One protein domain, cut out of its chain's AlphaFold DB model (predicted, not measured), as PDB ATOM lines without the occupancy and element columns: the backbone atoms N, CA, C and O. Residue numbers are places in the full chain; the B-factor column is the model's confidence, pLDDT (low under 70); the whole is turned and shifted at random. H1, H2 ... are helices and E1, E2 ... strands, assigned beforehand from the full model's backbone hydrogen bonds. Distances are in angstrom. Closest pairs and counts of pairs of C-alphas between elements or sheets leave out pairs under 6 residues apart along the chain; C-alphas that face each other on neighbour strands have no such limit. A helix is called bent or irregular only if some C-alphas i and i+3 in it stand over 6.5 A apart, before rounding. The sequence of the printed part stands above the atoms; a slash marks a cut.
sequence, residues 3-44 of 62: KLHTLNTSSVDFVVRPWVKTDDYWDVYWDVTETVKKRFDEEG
ATOM      1  N   LYS A   3      71.564  88.535 243.153       79.56
ATOM      2  CA  LYS A   3      70.910  87.547 244.025       79.56
ATOM      3  C   LYS A   3      70.091  86.558 243.206       79.56
ATOM      4  O   LYS A   3      69.476  86.932 242.211       79.56
ATOM      5  N   LEU A   4      70.057  85.311 243.668       75.19
ATOM      6  CA  LEU A   4      69.100  84.313 243.203       75.19
ATOM      7  C   LEU A   4      67.697  84.754 243.638       75.19
ATOM      8  O   LEU A   4      67.482  85.004 244.825       75.19
ATOM      9  N   HIS A   5      66.780  84.915 242.687       75.75
ATOM     10  CA  HIS A   5      65.408  85.328 242.967       75.75
ATOM     11  C   HIS A   5      64.526  84.111 243.218       75.75
ATOM     12  O   HIS A   5      63.997  83.959 244.317       75.75
ATOM     13  N   THR A   6      64.440  83.217 242.235       75.25
ATOM     14  CA  THR A   6      63.577  82.034 242.280       75.25
ATOM     15  C   THR A   6      64.135  80.904 241.426       75.25
ATOM     16  O   THR A   6      64.764  81.128 240.392       75.25
ATOM     17  N   LEU A   7      63.874  79.676 241.869       76.62
ATOM     18  CA  LEU A   7      64.010  78.465 241.065       76.62
ATOM     19  C   LEU A   7      62.622  78.158 240.508       76.62
ATOM     20  O   LEU A   7      61.720  77.787 241.258       76.62
ATOM     21  N   ASN A   8      62.434  78.395 239.218       71.75
ATOM     22  CA  ASN A   8      61.195  78.104 238.520       71.75
ATOM     23  C   ASN A   8      61.204  76.652 238.004       71.75
ATOM     24  O   ASN A   8      62.236  75.984 238.008       71.75
ATOM     25  N   THR A   9      60.068  76.160 237.511       65.44
ATOM     26  CA  THR A   9      59.918  74.787 236.995       65.44
ATOM     27  C   THR A   9      60.842  74.448 235.824       65.44
ATOM     28  O   THR A   9      61.149  73.279 235.622       65.44
ATOM     29  N   SER A  10      61.302  75.442 235.060       71.31
ATOM     30  CA  SER A  10      62.259  75.240 233.964       71.31
ATOM     31  C   SER A  10      63.244  76.404 233.797       71.31
ATOM     32  O   SER A  10      63.771  76.591 232.707       71.31
ATOM     33  N   SER A  11      63.468  77.228 234.828       71.62
ATOM     34  CA  SER A  11      64.438  78.333 234.774       71.62
ATOM     35  C   SER A  11      64.994  78.678 236.153       71.62
ATOM     36  O   SER A  11      64.358  78.445 237.178       71.62
ATOM     37  N   VAL A  12      66.201  79.241 236.178       77.50
ATOM     38  CA  VAL A  12      66.793  79.843 237.374       77.50
ATOM     39  C   VAL A  12      66.808  81.348 237.165       77.50
ATOM     40  O   VAL A  12      67.522  81.844 236.293       77.50
ATOM     41  N   ASP A  13      66.031  82.074 237.963       80.56
ATOM     42  CA  ASP A  13      65.877  83.513 237.793       80.56
ATOM     43  C   ASP A  13      66.861  84.240 238.716       80.56
ATOM     44  O   ASP A  13      66.763  84.191 239.948       80.56
ATOM     45  N   PHE A  14      67.827  84.940 238.123       82.00
ATOM     46  CA  PHE A  14      68.756  85.812 238.839       82.00
ATOM     47  C   PHE A  14      68.306  87.266 238.722       82.00
ATOM     48  O   PHE A  14      68.024  87.759 237.635       82.00
ATOM     49  N   VAL A  15      68.288  87.985 239.845       81.88
ATOM     50  CA  VAL A  15      68.016  89.424 239.869       81.88
ATOM     51  C   VAL A  15      69.312  90.173 240.124       81.88
ATOM     52  O   VAL A  15      69.972  90.005 241.156       81.88
ATOM     53  N   VAL A  16      69.647  91.053 239.185       83.25
ATOM     54  CA  VAL A  16      70.799  91.947 239.274       83.25
ATOM     55  C   VAL A  16      70.306  93.384 239.313       83.25
ATOM     56  O   VAL A  16      69.534  93.813 238.463       83.25
ATOM     57  N   ARG A  17      70.734  94.134 240.332       83.12
ATOM     58  CA  ARG A  17      70.443  95.568 240.476       83.12
ATOM     59  C   ARG A  17      71.751  96.358 240.523       83.12
ATOM     60  O   ARG A  17      72.346  96.447 241.611       83.12
ATOM     61  N   PRO A  18      72.253  96.835 239.373       83.12
ATOM     62  CA  PRO A  18      73.343  97.800 239.314       83.12
ATOM     63  C   PRO A  18      72.807  99.228 239.513       83.12
ATOM     64  O   PRO A  18      71.659  99.517 239.185       83.12
ATOM     65  N   TRP A  19      73.634 100.110 240.074       87.06
ATOM     66  CA  TRP A  19      73.356 101.546 240.142       87.06
ATOM     67  C   TRP A  19      74.123 102.238 239.021       87.06
ATOM     68  O   TRP A  19      75.329 102.039 238.892       87.06
ATOM     69  N   VAL A  20      73.420 103.027 238.221       87.38
ATOM     70  CA  VAL A  20      73.946 103.705 237.032       87.38
ATOM     71  C   VAL A  20      73.346 105.113 236.987       87.38
ATOM     72  O   VAL A  20      72.270 105.349 237.547       87.38
ATOM     73  N   LYS A  21      74.065 106.067 236.387       90.62
ATOM     74  CA  LYS A  21      73.542 107.419 236.153       90.62
ATOM     75  C   LYS A  21      72.343 107.354 235.208       90.62
ATOM     76  O   LYS A  21      72.276 106.485 234.349       90.62
ATOM     77  N   THR A  22      71.402 108.279 235.357       87.19
ATOM     78  CA  THR A  22      70.156 108.259 234.580       87.19
ATOM     79  C   THR A  22      70.403 108.320 233.070       87.19
ATOM     80  O   THR A  22      69.715 107.619 232.336       87.19
ATOM     81  N   ASP A  23      71.408 109.082 232.626       92.88
ATOM     82  CA  ASP A  23      71.796 109.180 231.213       92.88
ATOM     83  C   ASP A  23      72.308 107.851 230.633       92.88
ATOM     84  O   ASP A  23      71.939 107.491 229.522       92.88
ATOM     85  N   ASP A  24      73.073 107.077 231.408       89.50
ATOM     86  CA  ASP A  24      73.705 105.833 230.937       89.50
ATOM     87  C   ASP A  24      72.791 104.598 231.104       89.50
ATOM     88  O   ASP A  24      73.195 103.471 230.819       89.50
ATOM     89  N   TYR A  25      71.565 104.766 231.617       86.56
ATOM     90  CA  TYR A  25      70.693 103.648 232.001       86.56
ATOM     91  C   TYR A  25      70.415 102.685 230.848       86.56
ATOM     92  O   TYR A  25      70.528 101.470 231.015       86.56
ATOM     93  N   TRP A  26      70.056 103.222 229.683       88.56
ATOM     94  CA  TRP A  26      69.717 102.407 228.521       88.56
ATOM     95  C   TRP A  26      70.944 101.722 227.932       88.56
ATOM     96  O   TRP A  26      70.873 100.530 227.645       88.56
ATOM     97  N   ASP A  27      72.069 102.429 227.830       91.62
ATOM     98  CA  ASP A  27      73.314 101.853 227.322       91.62
ATOM     99  C   ASP A  27      73.777 100.691 228.204       91.62
ATOM    100  O   ASP A  27      74.014  99.590 227.709       91.62
ATOM    101  N   VAL A  28      73.787 100.883 229.527       89.00
ATOM    102  CA  VAL A  28      74.146  99.826 230.484       89.00
ATOM    103  C   VAL A  28      73.142  98.672 230.448       89.00
ATOM    104  O   VAL A  28      73.535  97.515 230.571       89.00
ATOM    105  N   TYR A  29      71.846  98.944 230.276       86.88
ATOM    106  CA  TYR A  29      70.826  97.895 230.204       86.88
ATOM    107  C   TYR A  29      71.052  96.949 229.015       86.88
ATOM    108  O   TYR A  29      71.018  95.723 229.179       86.88
ATOM    109  N   TRP A  30      71.308  97.509 227.832       88.81
ATOM    110  CA  TRP A  30      71.547  96.726 226.620       88.81
ATOM    111  C   TRP A  30      72.902  96.020 226.657       88.81
ATOM    112  O   TRP A  30      72.960  94.818 226.394       88.81
ATOM    113  N   ASP A  31      73.957  96.724 227.069       91.94
ATOM    114  CA  ASP A  31      75.319  96.187 227.151       91.94
ATOM    115  C   ASP A  31      75.422  95.019 228.143       91.94
ATOM    116  O   ASP A  31      75.975  93.962 227.829       91.94
ATOM    117  N   VAL A  32      74.811  95.153 229.326       89.38
ATOM    118  CA  VAL A  32      74.795  94.079 230.327       89.38
ATOM    119  C   VAL A  32      74.027  92.867 229.805       89.38
ATOM    120  O   VAL A  32      74.489  91.740 229.973       89.38
ATOM    121  N   THR A  33      72.880  93.071 229.154       87.44
ATOM    122  CA  THR A  33      72.077  91.965 228.607       87.44
ATOM    123  C   THR A  33      72.836  91.216 227.509       87.44
ATOM    124  O   THR A  33      72.873  89.982 227.513       87.44
ATOM    125  N   GLU A  34      73.490  91.940 226.598       89.75
ATOM    126  CA  GLU A  34      74.284  91.347 225.521       89.75
ATOM    127  C   GLU A  34      75.516  90.616 226.068       89.75
ATOM    128  O   GLU A  34      75.780  89.469 225.699       89.75
ATOM    129  N   THR A  35      76.247  91.248 226.988       89.81
ATOM    130  CA  THR A  35      77.446  90.667 227.602       89.81
ATOM    131  C   THR A  35      77.107  89.398 228.372       89.81
ATOM    132  O   THR A  35      77.795  88.391 228.218       89.81
ATOM    133  N   VAL A  36      76.026  89.401 229.157       87.94
ATOM    134  CA  VAL A  36      75.573  88.206 229.887       87.94
ATOM    135  C   VAL A  36      75.243  87.075 228.917       87.94
ATOM    136  O   VAL A  36      75.671  85.945 229.146       87.94
ATOM    137  N   LYS A  37      74.547  87.367 227.811       85.75
ATOM    138  CA  LYS A  37      74.226  86.352 226.804       85.75
ATOM    139  C   LYS A  37      75.486  85.767 226.159       85.75
ATOM    140  O   LYS A  37      75.635  84.548 226.148       85.75
ATOM    141  N   LYS A  38      76.412  86.615 225.699       89.44
ATOM    142  CA  LYS A  38      77.684  86.177 225.096       89.44
ATOM    143  C   LYS A  38      78.506  85.321 226.060       89.44
ATOM    144  O   LYS A  38      78.989  84.266 225.671       89.44
ATOM    145  N   ARG A  39      78.607  85.730 227.329       89.94
ATOM    146  CA  ARG A  39      79.315  84.965 228.366       89.94
ATOM    147  C   ARG A  39      78.665  83.616 228.646       89.94
ATOM    148  O   ARG A  39      79.372  82.633 228.799       89.94
ATOM    149  N   PHE A  40      77.336  83.552 228.706       86.69
ATOM    150  CA  PHE A  40      76.643  82.277 228.896       86.69
ATOM    151  C   PHE A  40      76.869  81.331 227.715       86.69
ATOM    152  O   PHE A  40      77.076  80.143 227.938       86.69
ATOM    153  N   ASP A  41      76.909  81.856 226.489       85.12
ATOM    154  CA  ASP A  41      77.222  81.060 225.301       85.12
ATOM    155  C   ASP A  41      78.685  80.570 225.298       85.12
ATOM    156  O   ASP A  41      78.931  79.410 224.975       85.12
ATOM    157  N   GLU A  42      79.645  81.405 225.718       89.50
ATOM    158  CA  GLU A  42      81.066  81.033 225.873       89.50
ATOM    159  C   GLU A  42      81.284  79.945 226.937       89.50
ATOM    160  O   GLU A  42      82.061  79.015 226.727       89.50
ATOM    161  N   GLU A  43      80.581  80.039 228.066       88.88
ATOM    162  CA  GLU A  43      80.669  79.087 229.183       88.88
ATOM    163  C   GLU A  43      79.816  77.820 228.954       88.88
ATOM    164  O   GLU A  43      79.763  76.931 229.806       88.88
ATOM    165  N   GLY A  44      79.122  77.715 227.812       82.00
ATOM    166  CA  GLY A  44      78.280  76.565 227.468       82.00
ATOM    167  C   GLY A  44      76.974  76.467 228.269       82.00
ATOM    168  O   GLY A  44      76.331  75.413 228.293       82.00
TER     169      GLY A  44
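Overview. This is residues 3 to 44 of the 62 residues of the protein "Mechanosensitive ion channel-like protein" of Vibrio crassostreae (UniProt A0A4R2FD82). The model is an open V: one arm is a small two-stranded hairpin, E1 and E2, whose second strand is carried on by a link, and the other arm is one long helix, H1, which folds back from the turn of the V. The middle between the arms is largely empty, and much of H1, residues 25 to 27 and 33 to 42, stands free of the rest. The printed part has 42 residues, with two named strands and then one named helix along the chain, in the order E1, E2, H1; the sheet, E1 - E2, is antiparallel, and the class is mixed, helices and strands. The whole is loose, with a radius of gyration of the C-alphas of 12.6 A, and flat, with spans of 37 by 23 by 12 A.

Along the chain. E1 is residues 3 to 7, Lys 3 to Leu 7, and begins at C-alpha 3, at (70.910, 87.547, 244.025). A tight link of 4 residues leads to E2, residues 12 to 16, Val 12 to Val 16, with C-alpha 16 at (70.799, 91.947, 239.274). A short link of 8 residues leads on to H1, residues 25 to 42, Tyr 25 to Glu 42, which measures 25.6 A from first to last C-alpha. H1 begins at C-alpha 25, at (70.693, 103.648, 232.001), and ends at C-alpha 42, at (81.066, 81.033, 225.873).

Arrangement. E1 and E2 form a hairpin of antiparallel neighbour strands, with an angle of 157 degrees between their directions. Among the C-alphas that face each other are those of Leu 4 and Phe 14, 4.6 A apart, and those of Leu 7 and Val 12, 4.8 A apart. Across the pair, N 5 and O 13 are within hydrogen-bond range at 2.8 A, and so are N 15 and O 3, also at 2.8 A. E1 and H1 are apart, with no C-alpha of the one within 8 A of the other. H1 is not bent, and each of its O i to N i+4 pairs is within hydrogen-bond range.

Size, cuts and confidence. The two C-alphas farthest apart are those of Thr 9, in the link between the strands, and Asp 23, in the link before H1, at 36.8 A. The first and last printed C-alphas, of Lys 3 and Gly 44, are 21.2 A apart. Residues 21 to 27, of which 25 to 27 belong to H1, stand free, and so do residues 33 to 44, of which 33 to 42 belong to H1. The printed part has no cut and no long link between its named elements. The mean pLDDT of the printed part is 84.1, and Thr 9 is the one printed residue under 70.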